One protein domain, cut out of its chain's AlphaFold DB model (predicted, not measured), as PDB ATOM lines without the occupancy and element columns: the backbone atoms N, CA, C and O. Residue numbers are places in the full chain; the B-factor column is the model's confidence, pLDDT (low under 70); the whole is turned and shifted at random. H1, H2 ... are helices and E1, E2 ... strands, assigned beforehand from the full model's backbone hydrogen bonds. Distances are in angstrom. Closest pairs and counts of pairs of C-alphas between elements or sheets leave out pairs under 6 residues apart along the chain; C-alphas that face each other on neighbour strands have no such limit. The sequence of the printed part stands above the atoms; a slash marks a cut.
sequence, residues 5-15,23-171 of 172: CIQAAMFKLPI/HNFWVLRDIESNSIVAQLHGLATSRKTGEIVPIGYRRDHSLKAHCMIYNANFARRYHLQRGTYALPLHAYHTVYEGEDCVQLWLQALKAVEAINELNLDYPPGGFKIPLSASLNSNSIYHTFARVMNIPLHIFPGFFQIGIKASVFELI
ATOM      1  N   CYS A   5      -7.937 -15.918  30.674       98.06
ATOM      2  CA  CYS A   5      -8.432 -15.116  29.560       98.06
ATOM      3  C   CYS A   5      -9.460 -14.077  30.023       98.06
ATOM      4  O   CYS A   5     -10.145 -14.255  31.040       98.06
ATOM      5  N   ILE A   6      -9.575 -12.996  29.247       98.69
ATOM      6  CA  ILE A   6     -10.596 -11.961  29.418       98.69
ATOM      7  C   ILE A   6     -11.687 -12.189  28.382       98.69
ATOM      8  O   ILE A   6     -11.441 -12.231  27.173       98.69
ATOM      9  N   GLN A   7     -12.915 -12.307  28.867       98.75
ATOM     10  CA  GLN A   7     -14.087 -12.497  28.034       98.75
ATOM     11  C   GLN A   7     -15.006 -11.289  28.132       98.75
ATOM     12  O   GLN A   7     -15.307 -10.800  29.223       98.75
ATOM     13  N   ALA A   8     -15.502 -10.845  26.984       98.69
ATOM     14  CA  ALA A   8     -16.720 -10.061  26.946       98.69
ATOM     15  C   ALA A   8     -17.889 -10.986  27.277       98.69
ATOM     16  O   ALA A   8     -17.963 -12.096  26.751       98.69
ATOM     17  N   ALA A   9     -18.816 -10.534  28.110       98.50
ATOM     18  CA  ALA A   9     -20.028 -11.263  28.442       98.50
ATOM     19  C   ALA A   9     -21.251 -10.350  28.346       98.50
ATOM     20  O   ALA A   9     -21.153  -9.132  28.518       98.50
ATOM     21  N   MET A  10     -22.410 -10.948  28.081       97.19
ATOM     22  CA  MET A  10     -23.688 -10.243  28.106       97.19
ATOM     23  C   MET A  10     -24.716 -10.934  28.998       97.19
ATOM     24  O   MET A  10     -24.849 -12.162  29.027       97.19
ATOM     25  N   PHE A  11     -25.495 -10.108  29.687       96.00
ATOM     26  CA  PHE A  11     -26.715 -10.469  30.390       96.00
ATOM     27  C   PHE A  11     -27.905  -9.870  29.636       96.00
ATOM     28  O   PHE A  11     -27.951  -8.660  29.395       96.00
ATOM     29  N   LYS A  12     -28.866 -10.712  29.251       94.88
ATOM     30  CA  LYS A  12     -30.106 -10.261  28.610       94.88
ATOM     31  C   LYS A  12     -31.020  -9.670  29.674       94.88
ATOM     32  O   LYS A  12     -31.304 -10.329  30.673       94.88
ATOM     33  N   LEU A  13     -31.486  -8.444  29.459       90.50
ATOM     34  CA  LEU A  13     -32.399  -7.807  30.398       90.50
ATOM     35  C   LEU A  13     -33.755  -8.531  30.378       90.50
ATOM     36  O   LEU A  13     -34.265  -8.823  29.293       90.50
ATOM     37  N   PRO A  14     -34.369  -8.807  31.544       85.81
ATOM     38  CA  PRO A  14     -35.650  -9.501  31.627       85.81
ATOM     39  C   PRO A  14     -36.817  -8.543  31.328       85.81
ATOM     40  O   PRO A  14     -37.724  -8.382  32.140       85.81
ATOM     41  N   ILE A  15     -36.782  -7.867  30.177       82.94
ATOM     42  CA  ILE A  15     -37.853  -6.967  29.736       82.94
ATOM     43  C   ILE A  15     -38.910  -7.810  29.008       82.94
ATOM     44  O   ILE A  15     -38.581  -8.460  28.005       82.94
ATOM     45  N   HIS A  23     -27.059  -5.912  29.108       95.81
ATOM     46  CA  HIS A  23     -26.008  -5.393  29.963       95.81
ATOM     47  C   HIS A  23     -24.734  -6.180  29.649       95.81
ATOM     48  O   HIS A  23     -24.697  -7.397  29.847       95.81
ATOM     49  N   ASN A  24     -23.695  -5.495  29.192       98.12
ATOM     50  CA  ASN A  24     -22.398  -6.090  28.912       98.12
ATOM     51  C   ASN A  24     -21.454  -5.903  30.101       98.12
ATOM     52  O   ASN A  24     -21.526  -4.906  30.818       98.12
ATOM     53  N   PHE A  25     -20.569  -6.871  30.299       98.62
ATOM     54  CA  PHE A  25     -19.594  -6.886  31.382       98.62
ATOM     55  C   PHE A  25     -18.371  -7.718  30.995       98.62
ATOM     56  O   PHE A  25     -18.388  -8.437  29.992       98.62
ATOM     57  N   TRP A  26     -17.298  -7.595  31.769       98.81
ATOM     58  CA  TRP A  26     -16.067  -8.350  31.558       98.81
ATOM     59  C   TRP A  26     -15.963  -9.502  32.545       98.81
ATOM     60  O   TRP A  26     -16.390  -9.402  33.695       98.81
ATOM     61  N   VAL A  27     -15.378 -10.602  32.089       98.69
ATOM     62  CA  VAL A  27     -15.170 -11.812  32.878       98.69
ATOM     63  C   VAL A  27     -13.707 -12.207  32.797       98.69
ATOM     64  O   VAL A  27     -13.169 -12.348  31.702       98.69
ATOM     65  N   LEU A  28     -13.091 -12.429  33.955       98.56
ATOM     66  CA  LEU A  28     -11.816 -13.128  34.050       98.56
ATOM     67  C   LEU A  28     -12.110 -14.613  34.236       98.56
ATOM     68  O   LEU A  28     -12.843 -14.993  35.159       98.56
ATOM     69  N   ARG A  29     -11.541 -15.454  33.379       98.06
ATOM     70  CA  ARG A  29     -11.704 -16.907  33.438       98.06
ATOM     71  C   ARG A  29     -10.352 -17.583  33.571       98.06
ATOM     72  O   ARG A  29      -9.385 -17.185  32.932       98.06
ATOM     73  N   ASP A  30     -10.310 -18.607  34.406       96.69
ATOM     74  CA  ASP A  30      -9.210 -19.556  34.487       96.69
ATOM     75  C   ASP A  30      -9.392 -20.593  33.371       96.69
ATOM     76  O   ASP A  30     -10.440 -21.238  33.289       96.69
ATOM     77  N   ILE A  31      -8.408 -20.697  32.477       95.25
ATOM     78  CA  ILE A  31      -8.494 -21.521  31.264       95.25
ATOM     79  C   ILE A  31      -8.437 -23.010  31.609       95.25
ATOM     80  O   ILE A  31      -9.196 -23.795  31.048       95.25
ATOM     81  N   GLU A  32      -7.569 -23.402  32.543       92.06
ATOM     82  CA  GLU A  32      -7.333 -24.811  32.881       92.06
ATOM     83  C   GLU A  32      -8.548 -25.428  33.580       92.06
ATOM     84  O   GLU A  32      -9.004 -26.511  33.221       92.06
ATOM     85  N   SER A  33      -9.106 -24.720  34.561       93.38
ATOM     86  CA  SER A  33     -10.290 -25.167  35.305       93.38
ATOM     87  C   SER A  33     -11.611 -24.802  34.625       93.38
ATOM     88  O   SER A  33     -12.675 -25.212  35.091       93.38
ATOM     89  N   ASN A  34     -11.561 -23.989  33.565       93.38
ATOM     90  CA  ASN A  34     -12.718 -23.378  32.916       93.38
ATOM     91  C   ASN A  34     -13.662 -22.659  33.907       93.38
ATOM     92  O   ASN A  34     -14.881 -22.612  33.715       93.38
ATOM     93  N   SER A  35     -13.119 -22.092  34.989       95.62
ATOM     94  CA  SER A  35     -13.907 -21.466  36.054       95.62
ATOM     95  C   SER A  35     -13.907 -19.940  35.949       95.62
ATOM     96  O   SER A  35     -12.909 -19.314  35.587       95.62
ATOM     97  N   ILE A  36     -15.047 -19.318  36.264       97.50
ATOM     98  CA  ILE A  36     -15.141 -17.857  36.348       97.50
ATOM     99  C   ILE A  36     -14.415 -17.406  37.613       97.50
ATOM    100  O   ILE A  36     -14.783 -17.774  38.729       97.50
ATOM    101  N   VAL A  37     -13.391 -16.580  37.431       98.06
ATOM    102  CA  VAL A  37     -12.562 -16.046  38.512       98.06
ATOM    103  C   VAL A  37     -13.188 -14.785  39.074       98.06
ATOM    104  O   VAL A  37     -13.288 -14.636  40.295       98.06
ATOM    105  N   ALA A  38     -13.605 -13.889  38.178       98.38
ATOM    106  CA  ALA A  38     -14.136 -12.590  38.531       98.38
ATOM    107  C   ALA A  38     -15.023 -11.995  37.432       98.38
ATOM    108  O   ALA A  38     -14.982 -12.406  36.270       98.38
ATOM    109  N   GLN A  39     -15.801 -11.000  37.833       98.56
ATOM    110  CA  GLN A  39     -16.765 -10.274  37.020       98.56
ATOM    111  C   GLN A  39     -16.572  -8.769  37.237       98.56
ATOM    112  O   GLN A  39     -16.458  -8.330  38.379       98.56
ATOM    113  N   LEU A  40     -16.523  -7.980  36.164       98.44
ATOM    114  CA  LEU A  40     -16.285  -6.534  36.210       98.44
ATOM    115  C   LEU A  40     -17.358  -5.779  35.408       98.44
ATOM    116  O   LEU A  40     -17.531  -6.007  34.208       98.44
ATOM    117  N   HIS A  41     -18.090  -4.891  36.084       97.25
ATOM    118  CA  HIS A  41     -19.359  -4.332  35.605       97.25
ATOM    119  C   HIS A  41     -19.478  -2.836  35.899       97.25
ATOM    120  O   HIS A  41     -18.933  -2.343  36.885       97.25
ATOM    121  N   GLY A  42     -20.297  -2.136  35.110       97.88
ATOM    122  CA  GLY A  42     -20.994  -0.941  35.589       97.88
ATOM    123  C   GLY A  42     -22.398  -1.314  36.035       97.88
ATOM    124  O   GLY A  42     -23.132  -1.903  35.252       97.88
ATOM    125  N   LEU A  43     -22.801  -0.982  37.256       97.75
ATOM    126  CA  LEU A  43     -24.112  -1.328  37.808       97.75
ATOM    127  C   LEU A  43     -24.804  -0.088  38.361       97.75
ATOM    128  O   LEU A  43     -24.161   0.884  38.761       97.75
ATOM    129  N   ALA A  44     -26.133  -0.137  38.388       97.56
ATOM    130  CA  ALA A  44     -26.892   0.831  39.154       97.56
ATOM    131  C   ALA A  44     -26.747   0.488  40.639       97.56
ATOM    132  O   ALA A  44     -26.905  -0.666  41.041       97.56
ATOM    133  N   THR A  45     -26.430   1.480  41.459       98.12
ATOM    134  CA  THR A  45     -26.242   1.299  42.900       98.12
ATOM    135  C   THR A  45     -27.001   2.375  43.653       98.12
ATOM    136  O   THR A  45     -26.859   3.558  43.347       98.12
ATOM    137  N   SER A  46     -27.822   1.996  44.631       97.62
ATOM    138  CA  SER A  46     -28.516   2.986  45.455       97.62
ATOM    139  C   SER A  46     -27.503   3.804  46.248       97.62
ATOM    140  O   SER A  46     -26.705   3.264  47.013       97.62
ATOM    141  N   ARG A  47     -27.582   5.130  46.118       96.88
ATOM    142  CA  ARG A  47     -26.816   6.068  46.950       96.88
ATOM    143  C   ARG A  47     -27.206   5.977  48.430       96.88
ATOM    144  O   ARG A  47     -26.409   6.352  49.279       96.88
ATOM    145  N   LYS A  48     -28.420   5.503  48.734       96.12
ATOM    146  CA  LYS A  48     -28.960   5.425  50.099       96.12
ATOM    147  C   LYS A  48     -28.575   4.133  50.810       96.12
ATOM    148  O   LYS A  48     -28.225   4.179  51.981       96.12
ATOM    149  N   THR A  49     -28.683   2.995  50.125       96.44
ATOM    150  CA  THR A  49     -28.512   1.668  50.746       96.44
ATOM    151  C   THR A  49     -27.244   0.946  50.303       96.44
ATOM    152  O   THR A  49     -26.876  -0.052  50.911       96.44
ATOM    153  N   GLY A  50     -26.589   1.401  49.230       95.50
ATOM    154  CA  GLY A  50     -25.500   0.665  48.587       95.50
ATOM    155  C   GLY A  50     -25.961  -0.567  47.799       95.50
ATOM    156  O   GLY A  50     -25.125  -1.279  47.250       95.50
ATOM    157  N   GLU A  51     -27.271  -0.823  47.719       96.31
ATOM    158  CA  GLU A  51     -27.831  -1.968  47.001       96.31
ATOM    159  C   GLU A  51     -27.526  -1.894  45.502       96.31
ATOM    160  O   GLU A  51     -27.679  -0.842  44.876       96.31
ATOM    161  N   ILE A  52     -27.121  -3.026  44.929       96.38
ATOM    162  CA  ILE A  52     -26.701  -3.164  43.536       96.38
ATOM    163  C   ILE A  52     -27.819  -3.826  42.731       96.38
ATOM    164  O   ILE A  52     -28.290  -4.907  43.081       96.38
ATOM    165  N   VAL A  53     -28.186  -3.227  41.597       94.75
ATOM    166  CA  VAL A  53     -29.137  -3.812  40.643       94.75
ATOM    167  C   VAL A  53     -28.591  -3.744  39.210       94.75
ATOM    168  O   VAL A  53     -27.862  -2.807  38.868       94.75
ATOM    169  N   PRO A  54     -28.945  -4.708  38.332       91.69
ATOM    170  CA  PRO A  54     -28.444  -4.730  36.955       91.69
ATOM    171  C   PRO A  54     -28.848  -3.490  36.151       91.69
ATOM    172  O   PRO A  54     -28.064  -3.007  35.333       91.69
ATOM    173  N   ILE A  55     -30.066  -2.989  36.389       92.75
ATOM    174  CA  ILE A  55     -30.639  -1.792  35.769       92.75
ATOM    175  C   ILE A  55     -31.383  -1.001  36.836       92.75
ATOM    176  O   ILE A  55     -32.246  -1.536  37.535       92.75
ATOM    177  N   GLY A  56     -31.050   0.279  36.959       92.06
ATOM    178  CA  GLY A  56     -31.685   1.178  37.908       92.06
ATOM    179  C   GLY A  56     -32.908   1.872  37.331       92.06
ATOM    180  O   GLY A  56     -32.859   2.378  36.218       92.06
ATOM    181  N   TYR A  57     -33.982   1.949  38.113       92.88
ATOM    182  CA  TYR A  57     -35.194   2.711  37.771       92.88
ATOM    183  C   TYR A  57     -35.493   3.830  38.773       92.88
ATOM    184  O   TYR A  57     -36.351   4.676  38.528       92.88
ATOM    185  N   ARG A  58     -34.789   3.849  39.909       94.38
ATOM    186  CA  ARG A  58     -34.996   4.829  40.971       94.38
ATOM    187  C   ARG A  58     -34.077   6.028  40.781       94.38
ATOM    188  O   ARG A  58     -32.941   5.885  40.341       94.38
ATOM    189  N   ARG A  59     -34.562   7.207  41.179       92.56
ATOM    190  CA  ARG A  59     -33.818   8.474  41.080       92.56
ATOM    191  C   ARG A  59     -32.567   8.520  41.961       92.56
ATOM    192  O   ARG A  59     -31.669   9.295  41.680       92.56
ATOM    193  N   ASP A  60     -32.514   7.718  43.024       95.38
ATOM    194  CA  ASP A  60     -31.362   7.647  43.929       95.38
ATOM    195  C   ASP A  60     -30.260   6.692  43.450       95.38
ATOM    196  O   ASP A  60     -29.298   6.475  44.184       95.38
ATOM    197  N   HIS A  61     -30.388   6.086  42.268       97.69
ATOM    198  CA  HIS A  61     -29.358   5.196  41.745       97.69
ATOM    199  C   HIS A  61     -28.234   5.982  41.065       97.69
ATOM    200  O   HIS A  61     -28.469   6.804  40.180       97.69
ATOM    201  N   SER A  62     -26.998   5.676  41.448       97.69
ATOM    202  CA  SER A  62     -25.787   6.101  40.756       97.69
ATOM    203  C   SER A  62     -25.242   4.993  39.867       97.69
ATOM    204  O   SER A  62     -25.513   3.809  40.081       97.69
ATOM    205  N   LEU A  63     -24.491   5.383  38.843       98.31
ATOM    206  CA  LEU A  63     -23.700   4.461  38.045       98.31
ATOM    207  C   LEU A  63     -22.374   4.235  38.764       98.31
ATOM    208  O   LEU A  63     -21.606   5.175  38.947       98.31
ATOM    209  N   LYS A  64     -22.115   2.988  39.160       98.25
ATOM    210  CA  LYS A  64     -20.866   2.587  39.807       98.25
ATOM    211  C   LYS A  64     -20.181   1.454  39.062       98.25
ATOM    212  O   LYS A  64     -20.839   0.545  38.559       98.25
ATOM    213  N   ALA A  65     -18.858   1.500  39.024       98.44
ATOM    214  CA  ALA A  65     -18.010   0.374  38.680       98.44
ATOM    215  C   ALA A  65     -17.925  -0.604  39.857       98.44
ATOM    216  O   ALA A  65     -17.763  -0.192  41.009       98.44
ATOM    217  N   HIS A  66     -17.990  -1.900  39.559       98.19
ATOM    218  CA  HIS A  66     -17.848  -2.972  40.541       98.19
ATOM    219  C   HIS A  66     -17.024  -4.124  39.982       98.19
ATOM    220  O   HIS A  66     -17.170  -4.479  38.811       98.19
ATOM    221  N   CYS A  67     -16.214  -4.738  40.844       97.75
ATOM    222  CA  CYS A  67     -15.501  -5.976  40.556       97.75
ATOM    223  C   CYS A  67     -15.841  -7.030  41.612       97.75
ATOM    224  O   CYS A  67     -15.629  -6.823  42.806       97.75
ATOM    225  N   MET A  68     -16.366  -8.167  41.170       97.62
ATOM    226  CA  MET A  68     -16.776  -9.278  42.014       97.62
ATOM    227  C   MET A  68     -15.778 -10.411  41.813       97.62
ATOM    228  O   MET A  68     -15.785 -11.075  40.778       97.62
ATOM    229  N   ILE A  69     -14.898 -10.620  42.796       98.00
ATOM    230  CA  ILE A  69     -13.941 -11.731  42.792       98.00
ATOM    231  C   ILE A  69     -14.582 -12.950  43.460       98.00
ATOM    232  O   ILE A  69     -14.963 -12.894  44.631       98.00
ATOM    233  N   TYR A  70     -14.667 -14.069  42.742       97.62
ATOM    234  CA  TYR A  70     -15.279 -15.303  43.249       97.62
ATOM    235  C   TYR A  70     -14.241 -16.321  43.713       97.62
ATOM    236  O   TYR A  70     -14.411 -16.964  44.752       97.62
ATOM    237  N   ASN A  71     -13.153 -16.465  42.954       96.75
ATOM    238  CA  ASN A  71     -12.133 -17.469  43.225       96.75
ATOM    239  C   ASN A  71     -11.294 -17.088  44.460       96.75
ATOM    240  O   ASN A  71     -10.596 -16.075  44.474       96.75
ATOM    241  N   ALA A  72     -11.333 -17.931  45.497       96.00
ATOM    242  CA  ALA A  72     -10.642 -17.684  46.763       96.00
ATOM    243  C   ALA A  72      -9.111 -17.653  46.638       96.00
ATOM    244  O   ALA A  72      -8.457 -16.860  47.315       96.00
ATOM    245  N   ASN A  73      -8.533 -18.487  45.770       95.25
ATOM    246  CA  ASN A  73      -7.086 -18.519  45.565       95.25
ATOM    247  C   ASN A  73      -6.604 -17.249  44.857       95.25
ATOM    248  O   ASN A  73      -5.589 -16.684  45.258       95.25
ATOM    249  N   PHE A  74      -7.350 -16.781  43.852       96.19
ATOM    250  CA  PHE A  74      -7.076 -15.525  43.159       96.19
ATOM    251  C   PHE A  74      -7.192 -14.334  44.115       96.19
ATOM    252  O   PHE A  74      -6.257 -13.545  44.226       96.19
ATOM    253  N   ALA A  75      -8.289 -14.258  44.878       97.25
ATOM    254  CA  ALA A  75      -8.499 -13.218  45.881       97.25
ATOM    255  C   ALA A  75      -7.350 -13.159  46.901       97.25
ATOM    256  O   ALA A  75      -6.773 -12.097  47.121       97.25
ATOM    257  N   ARG A  76      -6.948 -14.310  47.460       97.44
ATOM    258  CA  ARG A  76      -5.825 -14.397  48.406       97.44
ATOM    259  C   ARG A  76      -4.501 -13.966  47.775       97.44
ATOM    260  O   ARG A  76      -3.750 -13.236  48.408       97.44
ATOM    261  N   ARG A  77      -4.210 -14.417  46.549       96.06
ATOM    262  CA  ARG A  77      -2.949 -14.124  45.848       96.06
ATOM    263  C   ARG A  77      -2.754 -12.632  45.575       96.06
ATOM    264  O   ARG A  77      -1.623 -12.170  45.626       96.06
ATOM    265  N   TYR A  78      -3.833 -11.908  45.287       96.19
ATOM    266  CA  TYR A  78      -3.787 -10.485  44.938       96.19
ATOM    267  C   TYR A  78      -4.325  -9.566  46.044       96.19
ATOM    268  O   TYR A  78      -4.553  -8.388  45.789       96.19
ATOM    269  N   HIS A  79      -4.522 -10.085  47.262       96.56
ATOM    270  CA  HIS A  79      -5.044  -9.340  48.416       96.56
ATOM    271  C   HIS A  79      -6.378  -8.620  48.141       96.56
ATOM    272  O   HIS A  79      -6.608  -7.501  48.592       96.56
ATOM    273  N   LEU A  80      -7.270  -9.277  47.397       96.25
ATOM    274  CA  LEU A  80      -8.571  -8.739  47.001       96.25
ATOM    275  C   LEU A  80      -9.697  -9.296  47.873       96.25
ATOM    276  O   LEU A  80      -9.662 -10.450  48.305       96.25
ATOM    277  N   GLN A  81     -10.738  -8.491  48.078       95.31
ATOM    278  CA  GLN A  81     -11.960  -8.948  48.731       95.31
ATOM    279  C   GLN A  81     -12.829  -9.766  47.773       95.31
ATOM    280  O   GLN A  81     -12.917  -9.486  46.576       95.31
ATOM    281  N   ARG A  82     -13.487 -10.791  48.318       97.06
ATOM    282  CA  ARG A  82     -14.447 -11.601  47.570       97.06
ATOM    283  C   ARG A  82     -15.818 -10.936  47.525       97.06
ATOM    284  O   ARG A  82     -16.250 -10.340  48.506       97.06
ATOM    285  N   GLY A  83     -16.519 -11.139  46.414       94.00
ATOM    286  CA  GLY A  83     -17.915 -10.746  46.229       94.00
ATOM    287  C   GLY A  83     -18.821 -11.953  45.986       94.00
ATOM    288  O   GLY A  83     -18.359 -13.031  45.608       94.00
ATOM    289  N   THR A  84     -20.121 -11.769  46.204       92.88
ATOM    290  CA  THR A  84     -21.153 -12.800  45.976       92.88
ATOM    291  C   THR A  84     -22.143 -12.430  44.879       92.88
ATOM    292  O   THR A  84     -22.775 -13.316  44.313       92.88
ATOM    293  N   TYR A  85     -22.268 -11.143  44.547       95.25
ATOM    294  CA  TYR A  85     -23.111 -10.704  43.443       95.25
ATOM    295  C   TYR A  85     -22.574 -11.247  42.117       95.25
ATOM    296  O   TYR A  85     -21.375 -11.166  41.849       95.25
ATOM    297  N   ALA A  86     -23.451 -11.772  41.270       94.44
ATOM    298  CA  ALA A  86     -23.093 -12.247  39.942       94.44
ATOM    299  C   ALA A  86     -24.274 -12.077  38.993       94.44
ATOM    300  O   ALA A  86     -25.417 -12.354  39.362       94.44
ATOM    301  N   LEU A  87     -23.993 -11.670  37.757       95.00
ATOM    302  CA  LEU A  87     -24.976 -11.757  36.682       95.00
ATOM    303  C   LEU A  87     -24.824 -13.074  35.914       95.00
ATOM    304  O   LEU A  87     -23.695 -13.523  35.682       95.00
ATOM    305  N   PRO A  88     -25.938 -13.681  35.465       95.56
ATOM    306  CA  PRO A  88     -25.895 -14.797  34.530       95.56
ATOM    307  C   PRO A  88     -25.208 -14.414  33.214       95.56
ATOM    308  O   PRO A  88     -25.557 -13.413  32.580       95.56
ATOM    309  N   LEU A  89     -24.279 -15.257  32.759       95.44
ATOM    310  CA  LEU A  89     -23.664 -15.147  31.436       95.44
ATOM    311  C   LEU A  89     -24.590 -15.797  30.401       95.44
ATOM    312  O   LEU A  89     -24.630 -17.018  30.285       95.44
ATOM    313  N   HIS A  90     -25.323 -14.992  29.632       96.00
ATOM    314  CA  HIS A  90     -26.192 -15.510  28.567       96.00
ATOM    315  C   HIS A  90     -25.438 -15.774  27.260       96.00
ATOM    316  O   HIS A  90     -25.863 -16.609  26.466       96.00
ATOM    317  N   ALA A  91     -24.348 -15.046  27.025       96.88
ATOM    318  CA  ALA A  91     -23.335 -15.358  26.024       96.88
ATOM    319  C   ALA A  91     -22.011 -14.712  26.433       96.88
ATOM    320  O   ALA A  91     -21.992 -13.775  27.238       96.88
ATOM    321  N   TYR A  92     -20.919 -15.205  25.857       98.00
ATOM    322  CA  TYR A  92     -19.590 -14.648  26.046       98.00
ATOM    323  C   TYR A  92     -18.729 -14.834  24.794       98.00
ATOM    324  O   TYR A  92     -19.024 -15.670  23.941       98.00
ATOM    325  N   HIS A  93     -17.655 -14.057  24.707       98.31
ATOM    326  CA  HIS A  93     -16.632 -14.149  23.675       98.31
ATOM    327  C   HIS A  93     -15.261 -13.899  24.306       98.31
ATOM    328  O   HIS A  93     -15.086 -12.910  25.021       98.31
ATOM    329  N   THR A  94     -14.295 -14.789  24.065       98.31
ATOM    330  CA  THR A  94     -12.909 -14.576  24.496       98.31
ATOM    331  C   THR A  94     -12.294 -13.471  23.649       98.31
ATOM    332  O   THR A  94     -12.138 -13.635  22.445       98.31
ATOM    333  N   VAL A  95     -11.976 -12.345  24.286       98.44
ATOM    334  CA  VAL A  95     -11.405 -11.159  23.630       98.44
ATOM    335  C   VAL A  95      -9.886 -11.163  23.721       98.44
ATOM    336  O   VAL A  95      -9.218 -10.716  22.794       98.44
ATOM    337  N   TYR A  96      -9.345 -11.650  24.839       98.06
ATOM    338  CA  TYR A  96      -7.913 -11.622  25.094       98.06
ATOM    339  C   TYR A  96      -7.444 -12.886  25.814       98.06
ATOM    340  O   TYR A  96      -8.032 -13.291  26.819       98.06
ATOM    341  N   GLU A  97      -6.358 -13.466  25.314       95.94
ATOM    342  CA  GLU A  97      -5.610 -14.558  25.932       95.94
ATOM    343  C   GLU A  97      -4.117 -14.251  25.773       95.94
ATOM    344  O   GLU A  97      -3.616 -14.119  24.658       95.94
ATOM    345  N   GLY A  98      -3.424 -14.087  26.896       90.81
ATOM    346  CA  GLY A  98      -2.028 -13.664  26.947       90.81
ATOM    347  C   GLY A  98      -1.468 -13.821  28.356       90.81
ATOM    348  O   GLY A  98      -2.220 -13.969  29.325       90.81
ATOM    349  N   GLU A  99      -0.143 -13.825  28.485       91.44
ATOM    350  CA  GLU A  99       0.533 -14.045  29.775       91.44
ATOM    351  C   GLU A  99       0.287 -12.907  30.783       91.44
ATOM    352  O   GLU A  99       0.273 -13.127  31.995       91.44
ATOM    353  N   ASP A 100       0.018 -11.702  30.288       95.69
ATOM    354  CA  ASP A 100      -0.278 -10.478  31.038       95.69
ATOM    355  C   ASP A 100      -1.781 -10.280  31.320       95.69
ATOM    356  O   ASP A 100      -2.165  -9.277  31.920       95.69
ATOM    357  N   CYS A 101      -2.645 -11.245  30.977       96.12
ATOM    358  CA  CYS A 101      -4.101 -11.160  31.168       96.12
ATOM    359  C   CYS A 101      -4.500 -10.700  32.585       96.12
ATOM    360  O   CYS A 101      -5.434  -9.912  32.760       96.12
ATOM    361  N   VAL A 102      -3.791 -11.175  33.612       97.00
ATOM    362  CA  VAL A 102      -4.053 -10.769  35.000       97.00
ATOM    363  C   VAL A 102      -3.607  -9.334  35.266       97.00
ATOM    364  O   VAL A 102      -4.285  -8.620  35.999       97.00
ATOM    365  N   GLN A 103      -2.502  -8.886  34.672       97.50
ATOM    366  CA  GLN A 103      -2.032  -7.506  34.816       97.50
ATOM    367  C   GLN A 103      -3.040  -6.525  34.211       97.50
ATOM    368  O   GLN A 103      -3.410  -5.558  34.880       97.50
ATOM    369  N   LEU A 104      -3.567  -6.826  33.017       98.06
ATOM    370  CA  LEU A 104      -4.631  -6.037  32.387       98.06
ATOM    371  C   LEU A 104      -5.884  -5.987  33.275       98.06
ATOM    372  O   LEU A 104      -6.437  -4.915  33.524       98.06
ATOM    373  N   TRP A 105      -6.292  -7.123  33.848       98.31
ATOM    374  CA  TRP A 105      -7.426  -7.165  34.779       98.31
ATOM    375  C   TRP A 105      -7.203  -6.310  36.034       98.31
ATOM    376  O   TRP A 105      -8.089  -5.567  36.459       98.31
ATOM    377  N   LEU A 106      -6.012  -6.380  36.634       97.69
ATOM    378  CA  LEU A 106      -5.662  -5.574  37.806       97.69
ATOM    379  C   LEU A 106      -5.589  -4.077  37.473       97.69
ATOM    380  O   LEU A 106      -5.909  -3.252  38.327       97.69
ATOM    381  N   GLN A 107      -5.225  -3.706  36.243       96.88
ATOM    382  CA  GLN A 107      -5.299  -2.321  35.774       96.88
ATOM    383  C   GLN A 107      -6.749  -1.827  35.718       96.88
ATOM    384  O   GLN A 107      -7.050  -0.747  36.227       96.88
ATOM    385  N   ALA A 108      -7.666  -2.633  35.181       97.69
ATOM    386  CA  ALA A 108      -9.095  -2.330  35.229       97.69
ATOM    387  C   ALA A 108      -9.631  -2.219  36.661       97.69
ATOM    388  O   ALA A 108     -10.445  -1.341  36.943       97.69
ATOM    389  N   LEU A 109      -9.145  -3.056  37.579       97.38
ATOM    390  CA  LEU A 109      -9.536  -2.987  38.984       97.38
ATOM    391  C   LEU A 109      -9.135  -1.657  39.638       97.38
ATOM    392  O   LEU A 109      -9.940  -1.086  40.367       97.38
ATOM    393  N   LYS A 110      -7.943  -1.126  39.338       95.75
ATOM    394  CA  LYS A 110      -7.513   0.198  39.827       95.75
ATOM    395  C   LYS A 110      -8.430   1.324  39.342       95.75
ATOM    396  O   LYS A 110      -8.685   2.265  40.081       95.75
ATOM    397  N   ALA A 111      -8.972   1.208  38.130       97.75
ATOM    398  CA  ALA A 111      -9.895   2.199  37.581       97.75
ATOM    399  C   ALA A 111     -11.285   2.193  38.246       97.75
ATOM    400  O   ALA A 111     -12.045   3.136  38.049       97.75
ATOM    401  N   VAL A 112     -11.643   1.161  39.026       98.25
ATOM    402  CA  VAL A 112     -12.953   1.085  39.699       98.25
ATOM    403  C   VAL A 112     -13.174   2.276  40.631       98.25
ATOM    404  O   VAL A 112     -14.257   2.860  40.619       98.25
ATOM    405  N   GLU A 113     -12.163   2.641  41.418       96.62
ATOM    406  CA  GLU A 113     -12.244   3.766  42.353       96.62
ATOM    407  C   GLU A 113     -12.396   5.093  41.605       96.62
ATOM    408  O   GLU A 113     -13.400   5.775  41.798       96.62
ATOM    409  N   ALA A 114     -11.509   5.375  40.647       97.88
ATOM    410  CA  ALA A 114     -11.565   6.590  39.832       97.88
ATOM    411  C   ALA A 114     -12.904   6.752  39.081       97.88
ATOM    412  O   ALA A 114     -13.470   7.841  39.025       97.88
ATOM    413  N   ILE A 115     -13.474   5.664  38.544       98.44
ATOM    414  CA  ILE A 115     -14.815   5.697  37.931       98.44
ATOM    415  C   ILE A 115     -15.884   6.069  38.965       98.44
ATOM    416  O   ILE A 115     -16.806   6.826  38.656       98.44
ATOM    417  N   ASN A 116     -15.797   5.519  40.176       98.31
ATOM    418  CA  ASN A 116     -16.774   5.758  41.233       98.31
ATOM    419  C   ASN A 116     -16.688   7.181  41.810       98.31
ATOM    420  O   ASN A 116     -17.722   7.720  42.214       98.31
ATOM    421  N   GLU A 117     -15.510   7.805  41.796       97.81
ATOM    422  CA  GLU A 117     -15.292   9.199  42.211       97.81
ATOM    423  C   GLU A 117     -15.973  10.217  41.288       97.81
ATOM    424  O   GLU A 117     -16.415  11.265  41.759       97.81
ATOM    425  N   LEU A 118     -16.184   9.881  40.006       97.69
ATOM    426  CA  LEU A 118     -16.983  10.705  39.085       97.69
ATOM    427  C   LEU A 118     -18.437  10.892  39.549       97.69
ATOM    428  O   LEU A 118     -19.149  11.755  39.032       97.69
ATOM    429  N   ASN A 119     -18.899  10.068  40.495       97.06
ATOM    430  CA  ASN A 119     -20.186  10.209  41.167       97.06
ATOM    431  C   ASN A 119     -21.399  10.270  40.211       97.06
ATOM    432  O   ASN A 119     -22.392  10.952  40.480       97.06
ATOM    433  N   LEU A 120     -21.326   9.540  39.097       96.88
ATOM    434  CA  LEU A 120     -22.272   9.610  37.982       96.88
ATOM    435  C   LEU A 120     -23.685   9.155  38.371       96.88
ATOM    436  O   LEU A 120     -23.871   8.160  39.071       96.88
ATOM    437  N   ASP A 121     -24.703   9.835  37.846       96.31
ATOM    438  CA  ASP A 121     -26.089   9.379  37.963       96.31
ATOM    439  C   ASP A 121     -26.376   8.203  37.029       96.31
ATOM    440  O   ASP A 121     -25.932   8.186  35.877       96.31
ATOM    441  N   TYR A 122     -27.178   7.244  37.499       95.88
ATOM    442  CA  TYR A 122     -27.691   6.185  36.638       95.88
ATOM    443  C   TYR A 122     -29.003   6.642  35.989       95.88
ATOM    444  O   TYR A 122     -29.969   6.926  36.703       95.88
ATOM    445  N   PRO A 123     -29.097   6.703  34.651       93.81
ATOM    446  CA  PRO A 123     -30.345   7.067  33.999       93.81
ATOM    447  C   PRO A 123     -31.424   6.008  34.277       93.81
ATOM    448  O   PRO A 123     -31.150   4.822  34.089       93.81
ATOM    449  N   PRO A 124     -32.649   6.385  34.689       92.25
ATOM    450  CA  PRO A 124     -33.735   5.427  34.883       92.25
ATOM    451  C   PRO A 124     -33.961   4.561  33.634       92.25
ATOM    452  O   PRO A 124     -34.066   5.075  32.525       92.25
ATOM    453  N   GLY A 125     -33.987   3.238  33.801       89.50
ATOM    454  CA  GLY A 125     -34.078   2.278  32.696       89.50
ATOM    455  C   GLY A 125     -32.796   2.132  31.864       89.50
ATOM    456  O   GLY A 125     -32.780   1.384  30.892       89.50
ATOM    457  N   GLY A 126     -31.714   2.812  32.239       88.50
ATOM    458  CA  GLY A 126     -30.413   2.711  31.587       88.50
ATOM    459  C   GLY A 126     -30.233   3.604  30.360       88.50
ATOM    460  O   GLY A 126     -29.268   3.397  29.630       88.50
ATOM    461  N   PHE A 127     -31.095   4.593  30.099       90.81
ATOM    462  CA  PHE A 127     -30.925   5.471  28.934       90.81
ATOM    463  C   PHE A 127     -31.433   6.903  29.133       90.81
ATOM    464  O   PHE A 127     -32.287   7.179  29.971       90.81
ATOM    465  N   LYS A 128     -30.899   7.825  28.327       86.88
ATOM    466  CA  LYS A 128     -31.385   9.202  28.157       86.88
ATOM    467  C   LYS A 128     -31.810   9.424  26.705       86.88
ATOM    468  O   LYS A 128     -31.449   8.649  25.825       86.88
ATOM    469  N   ILE A 129     -32.562  10.492  26.453       81.69
ATOM    470  CA  ILE A 129     -32.834  10.989  25.100       81.69
ATOM    471  C   ILE A 129     -31.998  12.265  24.909       81.69
ATOM    472  O   ILE A 129     -32.116  13.165  25.739       81.69
ATOM    473  N   PRO A 130     -31.150  12.359  23.865       83.50
ATOM    474  CA  PRO A 130     -30.862  11.332  22.857       83.50
ATOM    475  C   PRO A 130     -30.061  10.144  23.429       83.50
ATOM    476  O   PRO A 130     -29.257  10.318  24.343       83.50
ATOM    477  N   LEU A 131     -30.237   8.938  22.865       80.75
ATOM    478  CA  LEU A 131     -29.594   7.700  23.359       80.75
ATOM    479  C   LEU A 131     -28.065   7.795  23.440       80.75
ATOM    480  O   LEU A 131     -27.461   7.165  24.309       80.75
ATOM    481  N   SER A 132     -27.445   8.597  22.572       76.38
ATOM    482  CA  SER A 132     -26.004   8.870  22.563       76.38
ATOM    483  C   SER A 132     -25.492   9.535  23.844       76.38
ATOM    484  O   SER A 132     -24.320   9.374  24.167       76.38
ATOM    485  N   ALA A 133     -26.353  10.221  24.600       80.88
ATOM    486  CA  ALA A 133     -26.012  10.850  25.875       80.88
ATOM    487  C   ALA A 133     -26.080   9.881  27.075       80.88
ATOM    488  O   ALA A 133     -25.926  10.295  28.226       80.88
ATOM    489  N   SER A 134     -26.362   8.594  26.840       89.25
ATOM    490  CA  SER A 134     -26.528   7.607  27.910       89.25
ATOM    491  C   SER A 134     -25.176   7.127  28.439       89.25
ATOM    492  O   SER A 134     -24.510   6.317  27.797       89.25
ATOM    493  N   LEU A 135     -24.814   7.572  29.645       95.62
ATOM    494  CA  LEU A 135     -23.820   6.901  30.487       95.62
ATOM    495  C   LEU A 135     -24.545   5.887  31.375       95.62
ATOM    496  O   LEU A 135     -25.447   6.252  32.126       95.62
ATOM    497  N   ASN A 136     -24.208   4.609  31.245       96.31
ATOM    498  CA  ASN A 136     -24.868   3.493  31.917       96.31
ATOM    499  C   ASN A 136     -23.894   2.307  32.103       96.31
ATOM    500  O   ASN A 136     -22.677   2.447  31.988       96.31
ATOM    501  N   SER A 137     -24.419   1.111  32.370       96.81
ATOM    502  CA  SER A 137     -23.609  -0.104  32.514       96.81
ATOM    503  C   SER A 137     -22.703  -0.396  31.306       96.81
ATOM    504  O   SER A 137     -21.523  -0.699  31.479       96.81
ATOM    505  N   ASN A 138     -23.210  -0.238  30.080       97.44
ATOM    506  CA  ASN A 138     -22.453  -0.519  28.858       97.44
ATOM    507  C   ASN A 138     -21.363   0.527  28.578       97.44
ATOM    508  O   ASN A 138     -20.346   0.185  27.976       97.44
ATOM    509  N   SER A 139     -21.522   1.776  29.035       97.94
ATOM    510  CA  SER A 139     -20.440   2.765  28.924       97.94
ATOM    511  C   SER A 139     -19.278   2.458  29.872       97.94
ATOM    512  O   SER A 139     -18.122   2.728  29.549       97.94
ATOM    513  N   ILE A 140     -19.550   1.853  31.034       98.44
ATOM    514  CA  ILE A 140     -18.496   1.362  31.935       98.44
ATOM    515  C   ILE A 140     -17.818   0.120  31.350       98.44
ATOM    516  O   ILE A 140     -16.592   0.049  31.346       98.44
ATOM    517  N   TYR A 141     -18.584  -0.801  30.758       98.69
ATOM    518  CA  TYR A 141     -18.028  -1.914  29.981       98.69
ATOM    519  C   TYR A 141     -17.051  -1.423  28.898       98.69
ATOM    520  O   TYR A 141     -15.916  -1.896  28.833       98.69
ATOM    521  N   HIS A 142     -17.433  -0.414  28.109       98.38
ATOM    522  CA  HIS A 142     -16.535   0.185  27.121       98.38
ATOM    523  C   HIS A 142     -15.315   0.853  27.770       98.38
ATOM    524  O   HIS A 142     -14.188   0.667  27.315       98.38
ATOM    525  N   THR A 143     -15.509   1.574  28.874       98.56
ATOM    526  CA  THR A 143     -14.409   2.203  29.623       98.56
ATOM    527  C   THR A 143     -13.359   1.186  30.053       98.56
ATOM    528  O   THR A 143     -12.175   1.417  29.827       98.56
ATOM    529  N   PHE A 144     -13.765   0.030  30.574       98.75
ATOM    530  CA  PHE A 144     -12.820  -1.017  30.954       98.75
ATOM    531  C   PHE A 144     -12.061  -1.621  29.771       98.75
ATOM    532  O   PHE A 144     -10.885  -1.929  29.928       98.75
ATOM    533  N   ALA A 145     -12.670  -1.720  28.586       98.50
ATOM    534  CA  ALA A 145     -11.951  -2.129  27.374       98.50
ATOM    535  C   ALA A 145     -10.764  -1.191  27.095       98.50
ATOM    536  O   ALA A 145      -9.648  -1.642  26.848       98.50
ATOM    537  N   ARG A 146     -11.004   0.126  27.213       98.31
ATOM    538  CA  ARG A 146      -9.979   1.162  27.021       98.31
ATOM    539  C   ARG A 146      -8.919   1.136  28.121       98.31
ATOM    540  O   ARG A 146      -7.740   1.237  27.805       98.31
ATOM    541  N   VAL A 147      -9.319   0.946  29.382       98.31
ATOM    542  CA  VAL A 147      -8.383   0.812  30.513       98.31
ATOM    543  C   VAL A 147      -7.463  -0.393  30.338       98.31
ATOM    544  O   VAL A 147      -6.265  -0.264  30.544       98.31
ATOM    545  N   MET A 148      -8.003  -1.545  29.938       98.19
ATOM    546  CA  MET A 148      -7.217  -2.763  29.704       98.19
ATOM    547  C   MET A 148      -6.476  -2.756  28.364       98.19
ATOM    548  O   MET A 148      -5.725  -3.683  28.094       98.19
ATOM    549  N   ASN A 149      -6.707  -1.755  27.510       97.12
ATOM    550  CA  ASN A 149      -6.193  -1.706  26.143       97.12
ATOM    551  C   ASN A 149      -6.493  -2.988  25.333       97.12
ATOM    552  O   ASN A 149      -5.640  -3.495  24.606       97.12
ATOM    553  N   ILE A 150      -7.717  -3.515  25.459       97.81
ATOM    554  CA  ILE A 150      -8.195  -4.680  24.696       97.81
ATOM    555  C   ILE A 150      -9.333  -4.285  23.744       97.81
ATOM    556  O   ILE A 150     -10.030  -3.294  23.994       97.81
ATOM    557  N   PRO A 151      -9.574  -5.050  22.661       98.12
ATOM    558  CA  PRO A 151     -10.665  -4.758  21.737       98.12
ATOM    559  C   PRO A 151     -12.034  -4.707  22.427       98.12
ATOM    560  O   PRO A 151     -12.390  -5.576  23.224       98.12
ATOM    561  N   LEU A 152     -12.849  -3.710  22.079       98.38
ATOM    562  CA  LEU A 152     -14.248  -3.672  22.494       98.38
ATOM    563  C   LEU A 152     -15.052  -4.697  21.688       98.38
ATOM    564  O   LEU A 152     -15.126  -4.599  20.464       98.38
ATOM    565  N   HIS A 153     -15.713  -5.634  22.364       98.31
ATOM    566  CA  HIS A 153     -16.617  -6.573  21.707       98.31
ATOM    567  C   HIS A 153     -18.071  -6.083  21.763       98.31
ATOM    568  O   HIS A 153     -18.568  -5.617  22.790       98.31
ATOM    569  N   ILE A 154     -18.776  -6.211  20.641       97.38
ATOM    570  CA  ILE A 154     -20.205  -5.918  20.506       97.38
ATOM    571  C   ILE A 154     -20.891  -7.222  20.114       97.38
ATOM    572  O   ILE A 154     -20.463  -7.860  19.159       97.38
ATOM    573  N   PHE A 155     -21.954  -7.593  20.826       96.81
ATOM    574  CA  PHE A 155     -22.752  -8.782  20.549       96.81
ATOM    575  C   PHE A 155     -23.776  -8.466  19.446       96.81
ATOM    576  O   PHE A 155     -24.729  -7.717  19.686       96.81
ATOM    577  N   PRO A 156     -23.618  -9.012  18.225       95.00
ATOM    578  CA  PRO A 156     -24.527  -8.714  17.125       95.00
ATOM    579  C   PRO A 156     -25.958  -9.168  17.435       95.00
ATOM    580  O   PRO A 156     -26.171 -10.195  18.077       95.00
ATOM    581  N   GLY A 157     -26.946  -8.406  16.961       93.19
ATOM    582  CA  GLY A 157     -28.367  -8.704  17.184       93.19
ATOM    583  C   GLY A 157     -28.931  -8.221  18.527       93.19
ATOM    584  O   GLY A 157     -30.103  -8.471  18.805       93.19
ATOM    585  N   PHE A 158     -28.141  -7.507  19.340       95.19
ATOM    586  CA  PHE A 158     -28.574  -6.947  20.622       95.19
ATOM    587  C   PHE A 158     -28.419  -5.420  20.683       95.19
ATOM    588  O   PHE A 158     -27.473  -4.832  20.159       95.19
ATOM    589  N   PHE A 159     -29.357  -4.764  21.364       92.94
ATOM    590  CA  PHE A 159     -29.306  -3.348  21.693       92.94
ATOM    591  C   PHE A 159     -28.496  -3.129  22.971       92.94
ATOM    592  O   PHE A 159     -28.951  -3.374  24.089       92.94
ATOM    593  N   GLN A 160     -27.300  -2.588  22.781       93.62
ATOM    594  CA  GLN A 160     -26.370  -2.227  23.844       93.62
ATOM    595  C   GLN A 160     -26.342  -0.704  24.007       93.62
ATOM    596  O   GLN A 160     -25.387  -0.035  23.609       93.62
ATOM    597  N   ILE A 161     -27.418  -0.116  24.541       93.44
ATOM    598  CA  ILE A 161     -27.482   1.342  24.746       93.44
ATOM    599  C   ILE A 161     -26.283   1.786  25.587       93.44
ATOM    600  O   ILE A 161     -25.949   1.109  26.553       93.44
ATOM    601  N   GLY A 162     -25.647   2.906  25.232       93.94
ATOM    602  CA  GLY A 162     -24.478   3.448  25.938       93.94
ATOM    603  C   GLY A 162     -23.134   2.847  25.514       93.94
ATOM    604  O   GLY A 162     -22.099   3.377  25.897       93.94
ATOM    605  N   ILE A 163     -23.111   1.811  24.664       95.25
ATOM    606  CA  ILE A 163     -21.865   1.124  24.266       95.25
ATOM    607  C   ILE A 163     -20.852   2.025  23.551       95.25
ATOM    608  O   ILE A 163     -19.654   1.795  23.636       95.25
ATOM    609  N   LYS A 164     -21.315   3.066  22.848       93.50
ATOM    610  CA  LYS A 164     -20.432   4.019  22.157       93.50
ATOM    611  C   LYS A 164     -19.810   5.048  23.104       93.50
ATOM    612  O   LYS A 164     -18.832   5.686  22.731       93.50
ATOM    613  N   ALA A 165     -20.364   5.217  24.303       95.06
ATOM    614  CA  ALA A 165     -19.859   6.155  25.292       95.06
ATOM    615  C   ALA A 165     -18.819   5.482  26.194       95.06
ATOM    616  O   ALA A 165     -18.857   4.275  26.422       95.06
ATOM    617  N   SER A 166     -17.891   6.274  26.717       96.06
ATOM    618  CA  SER A 166     -16.896   5.858  27.700       96.06
ATOM    619  C   SER A 166     -16.524   7.064  28.554       96.06
ATOM    620  O   SER A 166     -16.560   8.194  28.072       96.06
ATOM    621  N   VAL A 167     -16.152   6.816  29.808       97.06
ATOM    622  CA  VAL A 167     -15.643   7.836  30.736       97.06
ATOM    623  C   VAL A 167     -14.122   7.773  30.883       97.06
ATOM    624  O   VAL A 167     -13.571   8.385  31.783       97.06
ATOM    625  N   PHE A 168     -13.432   7.042  30.002       97.12
ATOM    626  CA  PHE A 168     -11.989   6.811  30.100       97.12
ATOM    627  C   PHE A 168     -11.165   8.102  30.156       97.12
ATOM    628  O   PHE A 168     -10.251   8.188  30.960       97.12
ATOM    629  N   GLU A 169     -11.507   9.126  29.368       96.00
ATOM    630  CA  GLU A 169     -10.772  10.405  29.404       96.00
ATOM    631  C   GLU A 169     -10.997  11.205  30.700       96.00
ATOM    632  O   GLU A 169     -10.293  12.177  30.936       96.00
ATOM    633  N   LEU A 170     -11.975  10.821  31.530       95.69
ATOM    634  CA  LEU A 170     -12.290  11.496  32.794       95.69
ATOM    635  C   LEU A 170     -11.579  10.868  34.003       95.69
ATOM    636  O   LEU A 170     -11.634  11.435  35.086       95.69
ATOM    637  N   ILE A 171     -10.966   9.693  33.833       94.12
ATOM    638  CA  ILE A 171     -10.331   8.906  34.908       94.12
ATOM    639  C   ILE A 171      -8.822   8.716  34.680       94.12
ATOM    640  O   ILE A 171      -8.231   7.781  35.222       94.12
TER     641      ILE A 171
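Overview. This is residues 5 to 15 and 23 to 171 of the 172 residues of an uncharacterized protein of Tatlockia micdadei (UniProt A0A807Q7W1). A strongly twisted sheet of five strands forms a wall, with H2 and H3 packed crosswise over one face and the loop of residues 83 to 90 running over the other. Small H1 sits near one end, beyond E4. The printed part has 160 residues, under half in named elements, in the order E1 E2 E3 E4 H1 E5 H2 H3; the class is mixed, helices and strands. The antiparallel sheet runs E4 E3 E2 E1 E5; the whole is compact, radius of gyration of the C-alphas 14.8 A, spanning 44 by 35 by 32 A.

Along the chain. E1 is residues 5 to 12, from C-alpha 5 at (-8.432, -15.116, 29.560); E2 is 23 to 30; E3, 35 to 46, is 30.0 A long and bends by 64 degrees at residue 42; E4, 61 to 69, bends by 58 degrees at residue 64; E5 is 91 to 97. H1 is residues 72 to 77, H2 101 to 117, 25.7 A long, and H3 137 to 147, ending at C-alpha 147 (-8.383, 0.812, 30.513).

Arrangement. E2, E3 and E4 form a meander, each the antiparallel neighbour of the one before. Within hydrogen-bond range are N 41 and O 66 for E3 and E4, 2.9 A, N 28 and O 38 for E2 and E3, 3.0 A, N 7 and O 27 for E1 and E2, 2.8 A, and N 8 and O 93 for E1 and E5, 2.9 A. H3 is over E3 and E2, height over the sheet 7.0 A; its closest C-alphas to E3 are Ser 137 and Gly 42, 4.1 A. H2, on the same face at 9.0 A, touches H3 with residues 107 to 111 alone, at a steep tilt of 54 degrees, opposite ways; the closest C-alphas are Ala 108 and Val 147, 5.7 A. H1 is on the sheet; C-alphas 75 and 69 of E4 are its closest, 6.4 A. In H1 and H3 every O i to N i+4 pair is within range, in H2 11 of 13.

Size, cuts and confidence. The C-alphas of Glu 32 and Ile 129 are farthest apart, 44.6 A. Residues 16 to 22 are not printed; C-alphas 15 and 23 are 12.0 A apart across the cut. The links E3 to E4, H1 to E5 and H2 to H3 are long. Mean pLDDT of the printed part is 95.6, and no printed residue is under 70.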